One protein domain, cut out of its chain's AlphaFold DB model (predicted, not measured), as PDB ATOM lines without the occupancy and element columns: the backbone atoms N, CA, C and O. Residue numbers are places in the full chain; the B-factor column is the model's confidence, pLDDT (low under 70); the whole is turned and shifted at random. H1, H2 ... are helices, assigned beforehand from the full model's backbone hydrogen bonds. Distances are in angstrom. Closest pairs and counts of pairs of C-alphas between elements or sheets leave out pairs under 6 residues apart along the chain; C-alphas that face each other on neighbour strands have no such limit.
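AT A GLANCE: This is residues 5 to 96 of the 96 residues of an uncharacterized protein of Hydrogenophaga sp. H7 (UniProt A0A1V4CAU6). Four helices close into a compact ring: long H4 runs beside H1, opposite ways, and the helical hairpin H2 and H3 completes it. The printed part has 92 residues with H1, H2, H3 and H4 in chain order: all helix, mostly crossed. Its radius of gyration of the C-alphas is 12.2 A; it spans 33 by 29 by 21 A.

HOW THE PARTS SIT: Start at H4, residues 74 to 94; it touches H1, residues 5 to 20, at 26 degrees, a shallow tilt, closest at C-alphas 83 and 20, 6.2 A. H2, residues 38 to 49, touches H1 at C-alphas 41 and 14, 5.1 A, and H3, residues 54 to 65, at C-alphas 44 and 57, 5.3 A, the closest pairs. Every O i to N i+4 pair is within hydrogen-bond range in H1, H2 and H3; in H4, 15 of 17.

IN THESE COORDINATES: Find C-alpha 74 at (-37.606, 2.602, 14.022); H4 runs 30.9 A to C-alpha 94 at (-53.746, -17.851, 30.646). H1 spans 22.8 A, H2 and H3 16.4 A each.

THE WHOLE: Residues 21 to 37 make a long link; pLDDT is under 70 at 94 to 96.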
ATOM      1  N   ALA A   5     -49.265 -21.168  37.932       77.00
ATOM      2  CA  ALA A   5     -49.750 -20.556  36.698       77.00
ATOM      3  C   ALA A   5     -48.911 -19.329  36.306       77.00
ATOM      4  O   ALA A   5     -48.550 -19.185  35.138       77.00
ATOM      5  N   ASP A   6     -48.516 -18.509  37.283       81.25
ATOM      6  CA  ASP A   6     -47.673 -17.333  37.043       81.25
ATOM      7  C   ASP A   6     -46.279 -17.740  36.562       81.25
ATOM      8  O   ASP A   6     -45.752 -17.149  35.627       81.25
ATOM      9  N   GLN A   7     -45.701 -18.807  37.124       85.25
ATOM     10  CA  GLN A   7     -44.416 -19.347  36.663       85.25
ATOM     11  C   GLN A   7     -44.470 -19.814  35.203       85.25
ATOM     12  O   GLN A   7     -43.537 -19.563  34.441       85.25
ATOM     13  N   LYS A   8     -45.573 -20.455  34.786       86.94
ATOM     14  CA  LYS A   8     -45.777 -20.838  33.382       86.94
ATOM     15  C   LYS A   8     -45.916 -19.617  32.478       86.94
ATOM     16  O   LYS A   8     -45.322 -19.610  31.404       86.94
ATOM     17  N   LEU A   9     -46.667 -18.598  32.902       88.62
ATOM     18  CA  LEU A   9     -46.792 -17.350  32.149       88.62
ATOM     19  C   LEU A   9     -45.423 -16.683  31.976       88.62
ATOM     20  O   LEU A   9     -45.041 -16.384  30.851       88.62
ATOM     21  N   ILE A  10     -44.675 -16.508  33.067       91.19
ATOM     22  CA  ILE A  10     -43.342 -15.895  33.065       91.19
ATOM     23  C   ILE A  10     -42.419 -16.627  32.087       91.19
ATOM     24  O   ILE A  10     -41.794 -15.994  31.243       91.19
ATOM     25  N   HIS A  11     -42.375 -17.960  32.141       89.19
ATOM     26  CA  HIS A  11     -41.520 -18.728  31.239       89.19
ATOM     27  C   HIS A  11     -41.938 -18.570  29.770       89.19
ATOM     28  O   HIS A  11     -41.088 -18.380  28.905       89.19
ATOM     29  N   ARG A  12     -43.245 -18.570  29.477       90.75
ATOM     30  CA  ARG A  12     -43.746 -18.340  28.113       90.75
ATOM     31  C   ARG A  12     -43.421 -16.937  27.608       90.75
ATOM     32  O   ARG A  12     -43.008 -16.804  26.462       90.75
ATOM     33  N   ILE A  13     -43.574 -15.909  28.445       91.50
ATOM     34  CA  ILE A  13     -43.196 -14.533  28.099       91.50
ATOM     35  C   ILE A  13     -41.691 -14.471  27.816       91.50
ATOM     36  O   ILE A  13     -41.307 -13.971  26.763       91.50
ATOM     37  N   SER A  14     -40.855 -15.042  28.689       91.44
ATOM     38  CA  SER A  14     -39.396 -15.090  28.505       91.44
ATOM     39  C   SER A  14     -39.011 -15.755  27.185       91.44
ATOM     40  O   SER A  14     -38.216 -15.204  26.434       91.44
ATOM     41  N   GLN A  15     -39.635 -16.887  26.845       89.50
ATOM     42  CA  GLN A  15     -39.401 -17.567  25.569       89.50
ATOM     43  C   GLN A  15     -39.774 -16.704  24.360       89.50
ATOM     44  O   GLN A  15     -39.062 -16.724  23.360       89.50
ATOM     45  N   GLN A  16     -40.872 -15.947  24.428       91.12
ATOM     46  CA  GLN A  16     -41.244 -15.038  23.343       91.12
ATOM     47  C   GLN A  16     -40.257 -13.872  23.228       91.12
ATOM     48  O   GLN A  16     -39.809 -13.562  22.129       91.12
ATOM     49  N   LEU A  17     -39.855 -13.269  24.348       89.12
ATOM     50  CA  LEU A  17     -38.841 -12.212  24.351       89.12
ATOM     51  C   LEU A  17     -37.509 -12.710  23.781       89.12
ATOM     52  O   LEU A  17     -36.925 -12.039  22.936       89.12
ATOM     53  N   TYR A  18     -37.090 -13.915  24.168       87.50
ATOM     54  CA  TYR A  18     -35.922 -14.581  23.611       87.50
ATOM     55  C   TYR A  18     -36.060 -14.794  22.100       87.50
ATOM     56  O   TYR A  18     -35.181 -14.392  21.356       87.50
ATOM     57  N   GLN A  19     -37.169 -15.359  21.613       86.44
ATOM     58  CA  GLN A  19     -37.355 -15.648  20.184       86.44
ATOM     59  C   GLN A  19     -37.332 -14.396  19.300       86.44
ATOM     60  O   GLN A  19     -36.734 -14.416  18.222       86.44
ATOM     61  N   TYR A  20     -37.998 -13.329  19.741       86.69
ATOM     62  CA  TYR A  20     -38.116 -12.093  18.968       86.69
ATOM     63  C   TYR A  20     -36.937 -11.139  19.150       86.69
ATOM     64  O   TYR A  20     -36.827 -10.205  18.357       86.69
ATOM     65  N   ASP A  21     -36.105 -11.367  20.170       83.94
ATOM     66  CA  ASP A  21     -34.937 -10.566  20.541       83.94
ATOM     67  C   ASP A  21     -35.133  -9.068  20.251       83.94
ATOM     68  O   ASP A  21     -34.499  -8.502  19.352       83.94
ATOM     69  N   PRO A  22     -36.067  -8.403  20.954       81.88
ATOM     70  CA  PRO A  22     -36.444  -7.034  20.632       81.88
ATOM     71  C   PRO A  22     -35.267  -6.060  20.739       81.88
ATOM     72  O   PRO A  22     -35.291  -5.027  20.077       81.88
ATOM     73  N   MET A  23     -34.229  -6.386  21.516       85.44
ATOM     74  CA  MET A  23     -33.020  -5.565  21.646       85.44
ATOM     75  C   MET A  23     -31.927  -5.904  20.633       85.44
ATOM     76  O   MET A  23     -30.925  -5.190  20.581       85.44
ATOM     77  N   ASN A  24     -32.131  -6.926  19.796       80.31
ATOM     78  CA  ASN A  24     -31.170  -7.400  18.805       80.31
ATOM     79  C   ASN A  24     -29.781  -7.664  19.417       80.31
ATOM     80  O   ASN A  24     -28.743  -7.334  18.837       80.31
ATOM     81  N   THR A  25     -29.762  -8.221  20.626       75.69
ATOM     82  CA  THR A  25     -28.552  -8.573  21.373       75.69
ATOM     83  C   THR A  25     -27.974  -9.926  20.942       75.69
ATOM     84  O   THR A  25     -26.932 -10.338  21.443       75.69
ATOM     85  N   SER A  26     -28.588 -10.580  19.945       76.19
ATOM     86  CA  SER A  26     -28.211 -11.898  19.413       76.19
ATOM     87  C   SER A  26     -28.316 -13.016  20.452       76.19
ATOM     88  O   SER A  26     -27.659 -14.049  20.342       76.19
ATOM     89  N   CYS A  27     -29.157 -12.825  21.464       74.25
ATOM     90  CA  CYS A  27     -29.388 -13.814  22.515       74.25
ATOM     91  C   CYS A  27     -30.060 -15.054  21.930       74.25
ATOM     92  O   CYS A  27     -29.701 -16.173  22.265       74.25
ATOM     93  N   ASN A  28     -30.957 -14.849  20.962       71.62
ATOM     94  CA  ASN A  28     -31.746 -15.885  20.297       71.62
ATOM     95  C   ASN A  28     -30.946 -16.920  19.487       71.62
ATOM     96  O   ASN A  28     -31.506 -17.940  19.079       71.62
ATOM     97  N   VAL A  29     -29.665 -16.657  19.226       75.56
ATOM     98  CA  VAL A  29     -28.761 -17.530  18.463       75.56
ATOM     99  C   VAL A  29     -27.640 -18.126  19.319       75.56
ATOM    100  O   VAL A  29     -26.836 -18.901  18.801       75.56
ATOM    101  N   ASN A  30     -27.593 -17.798  20.614       70.62
ATOM    102  CA  ASN A  30     -26.584 -18.289  21.547       70.62
ATOM    103  C   ASN A  30     -27.192 -19.343  22.482       70.62
ATOM    104  O   ASN A  30     -28.085 -19.048  23.274       70.62
ATOM    105  N   GLU A  31     -26.679 -20.575  22.419       70.25
ATOM    106  CA  GLU A  31     -27.087 -21.653  23.330       70.25
ATOM    107  C   GLU A  31     -26.822 -21.262  24.796       70.25
ATOM    108  O   GLU A  31     -25.722 -20.817  25.137       70.25
ATOM    109  N   GLY A  32     -27.815 -21.448  25.673       73.19
ATOM    110  CA  GLY A  32     -27.703 -21.144  27.106       73.19
ATOM    111  C   GLY A  32     -28.126 -19.729  27.517       73.19
ATOM    112  O   GLY A  32     -27.947 -19.370  28.683       73.19
ATOM    113  N   MET A  33     -28.657 -18.916  26.594       78.25
ATOM    114  CA  MET A  33     -29.176 -17.566  26.873       78.25
ATOM    115  C   MET A  33     -30.715 -17.499  26.877       78.25
ATOM    116  O   MET A  33     -31.300 -16.419  26.814       78.25
ATOM    117  N   GLU A  34     -31.402 -18.641  26.986       76.94
ATOM    118  CA  GLU A  34     -32.870 -18.730  26.934       76.94
ATOM    119  C   GLU A  34     -33.566 -17.983  28.091       76.94
ATOM    120  O   GLU A  34     -34.717 -17.554  27.964       76.94
ATOM    121  N   ASP A  35     -32.854 -17.796  29.206       79.31
ATOM    122  CA  ASP A  35     -33.339 -17.127  30.417       79.31
ATOM    123  C   ASP A  35     -32.933 -15.643  30.505       79.31
ATOM    124  O   ASP A  35     -33.181 -14.991  31.519       79.31
ATOM    125  N   GLU A  36     -32.319 -15.070  29.464       82.88
ATOM    126  CA  GLU A  36     -31.809 -13.689  29.508       82.88
ATOM    127  C   GLU A  36     -32.906 -12.650  29.755       82.88
ATOM    128  O   GLU A  36     -32.701 -11.675  30.478       82.88
ATOM    129  N   TYR A  37     -34.101 -12.914  29.230       87.81
ATOM    130  CA  TYR A  37     -35.271 -12.063  29.412       87.81
ATOM    131  C   TYR A  37     -36.157 -12.472  30.602       87.81
ATOM    132  O   TYR A  37     -37.279 -11.976  30.733       87.81
ATOM    133  N   LEU A  38     -35.694 -13.370  31.483       90.19
ATOM    134  CA  LEU A  38     -36.516 -13.903  32.572       90.19
ATOM    135  C   LEU A  38     -36.934 -12.815  33.570       90.19
ATOM    136  O   LEU A  38     -38.065 -12.831  34.053       90.19
ATOM    137  N   SER A  39     -36.050 -11.859  33.857       90.75
ATOM    138  CA  SER A  39     -36.350 -10.762  34.787       90.75
ATOM    139  C   SER A  39     -37.373  -9.790  34.190       90.75
ATOM    140  O   SER A  39     -38.346  -9.426  34.844       90.75
ATOM    141  N   GLN A  40     -37.236  -9.460  32.904       93.44
ATOM    142  CA  GLN A  40     -38.204  -8.652  32.164       93.44
ATOM    143  C   GLN A  40     -39.554  -9.375  32.073       93.44
ATOM    144  O   GLN A  40     -40.609  -8.768  32.234       93.44
ATOM    145  N   ALA A  41     -39.546 -10.693  31.872       93.12
ATOM    146  CA  ALA A  41     -40.762 -11.493  31.850       93.12
ATOM    147  C   ALA A  41     -41.493 -11.503  33.203       93.12
ATOM    148  O   ALA A  41     -42.726 -11.504  33.227       93.12
ATOM    149  N   GLN A  42     -40.756 -11.492  34.319       93.31
ATOM    150  CA  GLN A  42     -41.329 -11.364  35.663       93.31
ATOM    151  C   GLN A  42     -42.030 -10.018  35.850       93.31
ATOM    152  O   GLN A  42     -43.176 -10.000  36.302       93.31
ATOM    153  N   ASP A  43     -41.394  -8.921  35.444       94.00
ATOM    154  CA  ASP A  43     -41.971  -7.577  35.564       94.00
ATOM    155  C   ASP A  43     -43.191  -7.390  34.654       94.00
ATOM    156  O   ASP A  43     -44.222  -6.876  35.093       94.00
ATOM    157  N   ILE A  44     -43.144  -7.904  33.419       93.38
ATOM    158  CA  ILE A  44     -44.306  -7.899  32.517       93.38
ATOM    159  C   ILE A  44     -45.459  -8.691  33.137       93.38
ATOM    160  O   ILE A  44     -46.587  -8.199  33.180       93.38
ATOM    161  N   ALA A  45     -45.205  -9.901  33.648       92.25
ATOM    162  CA  ALA A  45     -46.236 -10.706  34.302       92.25
ATOM    163  C   ALA A  45     -46.812 -10.008  35.545       92.25
ATOM    164  O   ALA A  45     -48.021 -10.062  35.779       92.25
ATOM    165  N   HIS A  46     -45.967  -9.321  36.316       92.00
ATOM    166  CA  HIS A  46     -46.393  -8.538  37.466       92.00
ATOM    167  C   HIS A  46     -47.319  -7.389  37.051       92.00
ATOM    168  O   HIS A  46     -48.442  -7.320  37.548       92.00
ATOM    169  N   HIS A  47     -46.932  -6.568  36.074       92.88
ATOM    170  CA  HIS A  47     -47.775  -5.485  35.561       92.88
ATOM    171  C   HIS A  47     -49.109  -5.989  34.996       92.88
ATOM    172  O   HIS A  47     -50.158  -5.405  35.270       92.88
ATOM    173  N   LEU A  48     -49.097  -7.110  34.268       91.50
ATOM    174  CA  LEU A  48     -50.325  -7.749  33.790       91.50
ATOM    175  C   LEU A  48     -51.243  -8.162  34.954       91.50
ATOM    176  O   LEU A  48     -52.456  -7.983  34.870       91.50
ATOM    177  N   SER A  49     -50.683  -8.677  36.054       89.44
ATOM    178  CA  SER A  49     -51.454  -9.047  37.254       89.44
ATOM    179  C   SER A  49     -52.073  -7.841  37.973       89.44
ATOM    180  O   SER A  49     -53.124  -7.971  38.600       89.44
ATOM    181  N   GLU A  50     -51.470  -6.658  37.829       91.00
ATOM    182  CA  GLU A  50     -52.007  -5.381  38.314       91.00
ATOM    183  C   GLU A  50     -53.064  -4.774  37.373       91.00
ATOM    184  O   GLU A  50     -53.615  -3.711  37.661       91.00
ATOM    185  N   GLY A  51     -53.372  -5.436  36.252       91.44
ATOM    186  CA  GLY A  51     -54.342  -4.960  35.264       91.44
ATOM    187  C   GLY A  51     -53.777  -3.930  34.283       91.44
ATOM    188  O   GLY A  51     -54.547  -3.274  33.579       91.44
ATOM    189  N   VAL A  52     -52.452  -3.773  34.214       93.06
ATOM    190  CA  VAL A  52     -51.810  -2.934  33.196       93.06
ATOM    191  C   VAL A  52     -51.966  -3.609  31.825       93.06
ATOM    192  O   VAL A  52     -51.686  -4.804  31.702       93.06
ATOM    193  N   PRO A  53     -52.384  -2.881  30.771       93.38
ATOM    194  CA  PRO A  53     -52.445  -3.430  29.420       93.38
ATOM    195  C   PRO A  53     -51.083  -3.955  28.948       93.38
ATOM    196  O   PRO A  53     -50.056  -3.335  29.212       93.38
ATOM    197  N   LEU A  54     -51.072  -5.054  28.184       92.75
ATOM    198  CA  LEU A  54     -49.844  -5.713  27.707       92.75
ATOM    199  C   LEU A  54     -48.852  -4.753  27.038       92.75
ATOM    200  O   LEU A  54     -47.657  -4.817  27.312       92.75
ATOM    201  N   HIS A  55     -49.350  -3.864  26.177       93.19
ATOM    202  CA  HIS A  55     -48.517  -2.871  25.503       93.19
ATOM    203  C   HIS A  55     -47.772  -1.983  26.510       93.19
ATOM    204  O   HIS A  55     -46.554  -1.844  26.437       93.19
ATOM    205  N   ASP A  56     -48.492  -1.441  27.490       93.69
ATOM    206  CA  ASP A  56     -47.922  -0.541  28.491       93.69
ATOM    207  C   ASP A  56     -46.999  -1.286  29.461       93.69
ATOM    208  O   ASP A  56     -45.976  -0.742  29.868       93.69
ATOM    209  N   ALA A  57     -47.321  -2.539  29.798       94.75
ATOM    210  CA  ALA A  57     -46.460  -3.404  30.601       94.75
ATOM    211  C   ALA A  57     -45.107  -3.654  29.910       94.75
ATOM    212  O   ALA A  57     -44.061  -3.540  30.551       94.75
ATOM    213  N   LEU A  58     -45.118  -3.934  28.601       93.44
ATOM    214  CA  LEU A  58     -43.908  -4.073  27.784       93.44
ATOM    215  C   LEU A  58     -43.091  -2.787  27.751       93.44
ATOM    216  O   LEU A  58     -41.900  -2.836  28.050       93.44
ATOM    217  N   MET A  59     -43.722  -1.654  27.418       94.12
ATOM    218  CA  MET A  59     -43.026  -0.366  27.337       94.12
ATOM    219  C   MET A  59     -42.361  -0.024  28.670       94.12
ATOM    220  O   MET A  59     -41.155   0.182  28.713       94.12
ATOM    221  N   ARG A  60     -43.112  -0.073  29.778       94.62
ATOM    222  CA  ARG A  60     -42.591   0.243  31.119       94.62
ATOM    223  C   ARG A  60     -41.432  -0.654  31.525       94.62
ATOM    224  O   ARG A  60     -40.449  -0.163  32.070       94.62
ATOM    225  N   THR A  61     -41.550  -1.952  31.258       95.12
ATOM    226  CA  THR A  61     -40.489  -2.906  31.587       95.12
ATOM    227  C   THR A  61     -39.232  -2.575  30.791       95.12
ATOM    228  O   THR A  61     -38.158  -2.413  31.357       95.12
ATOM    229  N   PHE A  62     -39.338  -2.416  29.477       93.88
ATOM    230  CA  PHE A  62     -38.163  -2.167  28.648       93.88
ATOM    231  C   PHE A  62     -37.536  -0.790  28.887       93.88
ATOM    232  O   PHE A  62     -36.313  -0.686  28.943       93.88
ATOM    233  N   ASP A  63     -38.348   0.235  29.134       94.25
ATOM    234  CA  ASP A  63     -37.866   1.559  29.527       94.25
ATOM    235  C   ASP A  63     -37.099   1.516  30.858       94.25
ATOM    236  O   ASP A  63     -36.111   2.231  31.022       94.25
ATOM    237  N   HIS A  64     -37.518   0.657  31.798       93.12
ATOM    238  CA  HIS A  64     -36.828   0.451  33.073       93.12
ATOM    239  C   HIS A  64     -35.501  -0.305  32.921       93.12
ATOM    240  O   HIS A  64     -34.500   0.078  33.529       93.12
ATOM    241  N   TRP A  65     -35.495  -1.385  32.137       91.81
ATOM    242  CA  TRP A  65     -34.348  -2.289  32.013       91.81
ATOM    243  C   TRP A  65     -33.276  -1.800  31.030       91.81
ATOM    244  O   TRP A  65     -32.122  -2.211  31.140       91.81
ATOM    245  N   PHE A  66     -33.640  -0.932  30.084       90.50
ATOM    246  CA  PHE A  66     -32.745  -0.434  29.041       90.50
ATOM    247  C   PHE A  66     -32.685   1.100  29.057       90.50
ATOM    248  O   PHE A  66     -31.904   1.683  29.808       90.50
ATOM    249  N   TRP A  67     -33.482   1.765  28.220       92.88
ATOM    250  CA  TRP A  67     -33.639   3.218  28.201       92.88
ATOM    251  C   TRP A  67     -35.035   3.595  27.716       92.88
ATOM    252  O   TRP A  67     -35.666   2.842  26.973       92.88
ATOM    253  N   GLU A  68     -35.498   4.780  28.114       93.94
ATOM    254  CA  GLU A  68     -36.816   5.297  27.740       93.94
ATOM    255  C   GLU A  68     -36.991   5.353  26.217       93.94
ATOM    256  O   GLU A  68     -36.157   5.901  25.489       93.94
ATOM    257  N   GLY A  69     -38.091   4.777  25.734       91.12
ATOM    258  CA  GLY A  69     -38.440   4.736  24.323       91.12
ATOM    259  C   GLY A  69     -37.622   3.734  23.512       91.12
ATOM    260  O   GLY A  69     -37.711   3.752  22.283       91.12
ATOM    261  N   CYS A  70     -36.853   2.842  24.148       91.69
ATOM    262  CA  CYS A  70     -36.025   1.878  23.427       91.69
ATOM    263  C   CYS A  70     -36.855   1.056  22.428       91.69
ATOM    264  O   CYS A  70     -36.493   0.980  21.258       91.69
ATOM    265  N   LEU A  71     -38.016   0.519  22.794       90.00
ATOM    266  CA  LEU A  71     -38.835  -0.268  21.863       90.00
ATOM    267  C   LEU A  71     -39.480   0.557  20.730       90.00
ATOM    268  O   LEU A  71     -39.940  -0.022  19.749       90.00
ATOM    269  N   LEU A  72     -39.498   1.890  20.835       89.88
ATOM    270  CA  LEU A  72     -40.115   2.785  19.849       89.88
ATOM    271  C   LEU A  72     -39.174   3.174  18.701       89.88
ATOM    272  O   LEU A  72     -39.630   3.729  17.697       89.88
ATOM    273  N   GLU A  73     -37.876   2.890  18.828       91.19
ATOM    274  CA  GLU A  73     -36.910   3.151  17.762       91.19
ATOM    275  C   GLU A  73     -37.282   2.397  16.480       91.19
ATOM    276  O   GLU A  73     -37.652   1.225  16.510       91.19
ATOM    277  N   GLU A  74     -37.146   3.072  15.337       87.56
ATOM    278  CA  GLU A  74     -37.606   2.602  14.022       87.56
ATOM    279  C   GLU A  74     -37.134   1.177  13.698       87.56
ATOM    280  O   GLU A  74     -37.918   0.322  13.290       87.56
ATOM    281  N   GLN A  75     -35.868   0.887  13.995       86.38
ATOM    282  CA  GLN A  75     -35.240  -0.419  13.802       86.38
ATOM    283  C   GLN A  75     -35.866  -1.571  14.605       86.38
ATOM    284  O   GLN A  75     -35.642  -2.732  14.270       86.38
ATOM    285  N   ARG A  76     -36.653  -1.274  15.644       85.44
ATOM    286  CA  ARG A  76     -37.284  -2.259  16.536       85.44
ATOM    287  C   ARG A  76     -38.800  -2.342  16.384       85.44
ATOM    288  O   ARG A  76     -39.400  -3.267  16.922       85.44
ATOM    289  N   GLN A  77     -39.421  -1.464  15.594       83.94
ATOM    290  CA  GLN A  77     -40.881  -1.439  15.423       83.94
ATOM    291  C   GLN A  77     -41.442  -2.742  14.837       83.94
ATOM    292  O   GLN A  77     -42.486  -3.223  15.280       83.94
ATOM    293  N   SER A  78     -40.733  -3.352  13.883       82.50
ATOM    294  CA  SER A  78     -41.133  -4.638  13.295       82.50
ATOM    295  C   SER A  78     -41.108  -5.770  14.326       82.50
ATOM    296  O   SER A  78     -42.068  -6.538  14.420       82.50
ATOM    297  N   SER A  79     -40.044  -5.850  15.133       85.44
ATOM    298  CA  SER A  79     -39.925  -6.842  16.210       85.44
ATOM    299  C   SER A  79     -40.956  -6.595  17.308       85.44
ATOM    300  O   SER A  79     -41.577  -7.544  17.778       85.44
ATOM    301  N   LEU A  80     -41.213  -5.332  17.660       87.94
ATOM    302  CA  LEU A  80     -42.225  -4.948  18.641       87.94
ATOM    303  C   LEU A  80     -43.632  -5.395  18.219       87.94
ATOM    304  O   LEU A  80     -44.349  -5.996  19.017       87.94
ATOM    305  N   ALA A  81     -44.032  -5.141  16.971       88.00
ATOM    306  CA  ALA A  81     -45.357  -5.524  16.480       88.00
ATOM    307  C   ALA A  81     -45.559  -7.052  16.479       88.00
ATOM    308  O   ALA A  81     -46.621  -7.553  16.872       88.00
ATOM    309  N   ALA A  82     -44.531  -7.802  16.071       89.12
ATOM    310  CA  ALA A  82     -44.566  -9.260  16.073       89.12
ATOM    311  C   ALA A  82     -44.598  -9.828  17.504       89.12
ATOM    312  O   ALA A  82     -45.420 -10.696  17.807       89.12
ATOM    313  N   LEU A  83     -43.781  -9.269  18.401       90.88
ATOM    314  CA  LEU A  83     -43.734  -9.632  19.813       90.88
ATOM    315  C   LEU A  83     -45.076  -9.382  20.513       90.88
ATOM    316  O   LEU A  83     -45.578 -10.266  21.202       90.88
ATOM    317  N   LEU A  84     -45.691  -8.213  20.304       91.56
ATOM    318  CA  LEU A  84     -47.006  -7.881  20.864       91.56
ATOM    319  C   LEU A  84     -48.084  -8.865  20.409       91.56
ATOM    320  O   LEU A  84     -48.899  -9.305  21.219       91.56
ATOM    321  N   THR A  85     -48.069  -9.237  19.128       91.69
ATOM    322  CA  THR A  85     -49.015 -10.212  18.571       91.69
ATOM    323  C   THR A  85     -48.863 -11.570  19.253       91.69
ATOM    324  O   THR A  85     -49.859 -12.157  19.680       91.69
ATOM    325  N   SER A  86     -47.626 -12.047  19.405       91.12
ATOM    326  CA  SER A  86     -47.361 -13.335  20.044       91.12
ATOM    327  C   SER A  86     -47.703 -13.330  21.538       91.12
ATOM    328  O   SER A  86     -48.395 -14.220  22.037       91.12
ATOM    329  N   LEU A  87     -47.290 -12.288  22.262       90.25
ATOM    330  CA  LEU A  87     -47.571 -12.165  23.690       90.25
ATOM    331  C   LEU A  87     -49.065 -12.039  23.976       90.25
ATOM    332  O   LEU A  87     -49.534 -12.585  24.971       90.25
ATOM    333  N   ASN A  88     -49.837 -11.397  23.098       90.12
ATOM    334  CA  ASN A  88     -51.282 -11.337  23.265       90.12
ATOM    335  C   ASN A  88     -51.910 -12.742  23.221       90.12
ATOM    336  O   ASN A  88     -52.766 -13.043  24.046       90.12
ATOM    337  N   ALA A  89     -51.442 -13.636  22.342       88.81
ATOM    338  CA  ALA A  89     -51.898 -15.028  22.331       88.81
ATOM    339  C   ALA A  89     -51.546 -15.758  23.642       88.81
ATOM    340  O   ALA A  89     -52.400 -16.416  24.234       88.81
ATOM    341  N   VAL A  90     -50.323 -15.568  24.150       87.31
ATOM    342  CA  VAL A  90     -49.872 -16.156  25.426       87.31
ATOM    343  C   VAL A  90     -50.724 -15.686  26.609       87.31
ATOM    344  O   VAL A  90     -51.079 -16.492  27.468       87.31
ATOM    345  N   VAL A  91     -51.046 -14.391  26.665       84.56
ATOM    346  CA  VAL A  91     -51.836 -13.807  27.757       84.56
ATOM    347  C   VAL A  91     -53.290 -14.271  27.694       84.56
ATOM    348  O   VAL A  91     -53.837 -14.643  28.725       84.56
ATOM    349  N   GLN A  92     -53.897 -14.333  26.506       82.75
ATOM    350  CA  GLN A  92     -55.274 -14.821  26.349       82.75
ATOM    351  C   GLN A  92     -55.417 -16.308  26.719       82.75
ATOM    352  O   GLN A  92     -56.439 -16.709  27.263       82.75
ATOM    353  N   GLU A  93     -54.389 -17.129  26.485       75.50
ATOM    354  CA  GLU A  93     -54.386 -18.539  26.901       75.50
ATOM    355  C   GLU A  93     -54.264 -18.748  28.417       75.50
ATOM    356  O   GLU A  93     -54.605 -19.820  28.905       75.50
ATOM    357  N   LYS A  94     -53.762 -17.767  29.176       64.81
ATOM    358  CA  LYS A  94     -53.746 -17.851  30.646       64.81
ATOM    359  C   LYS A  94     -55.154 -17.733  31.237       64.81
ATOM    360  O   LYS A  94     -55.398 -18.277  32.312       64.81
ATOM    361  N   ASP A  95     -56.035 -17.001  30.562       55.97
ATOM    362  CA  ASP A  95     -57.401 -16.735  31.020       55.97
ATOM    363  C   ASP A  95     -58.425 -17.751  30.460       55.97
ATOM    364  O   ASP A  95     -59.611 -17.661  30.784       55.97
ATOM    365  N   ALA A  96     -57.968 -18.713  29.643       53.03
ATOM    366  CA  ALA A  96     -58.746 -19.827  29.087       53.03
ATOM    367  C   ALA A  96     -58.670 -21.088  29.967       53.03
ATOM    368  O   ALA A  96     -59.721 -21.757  30.108       53.03
TER     369      ALA A  96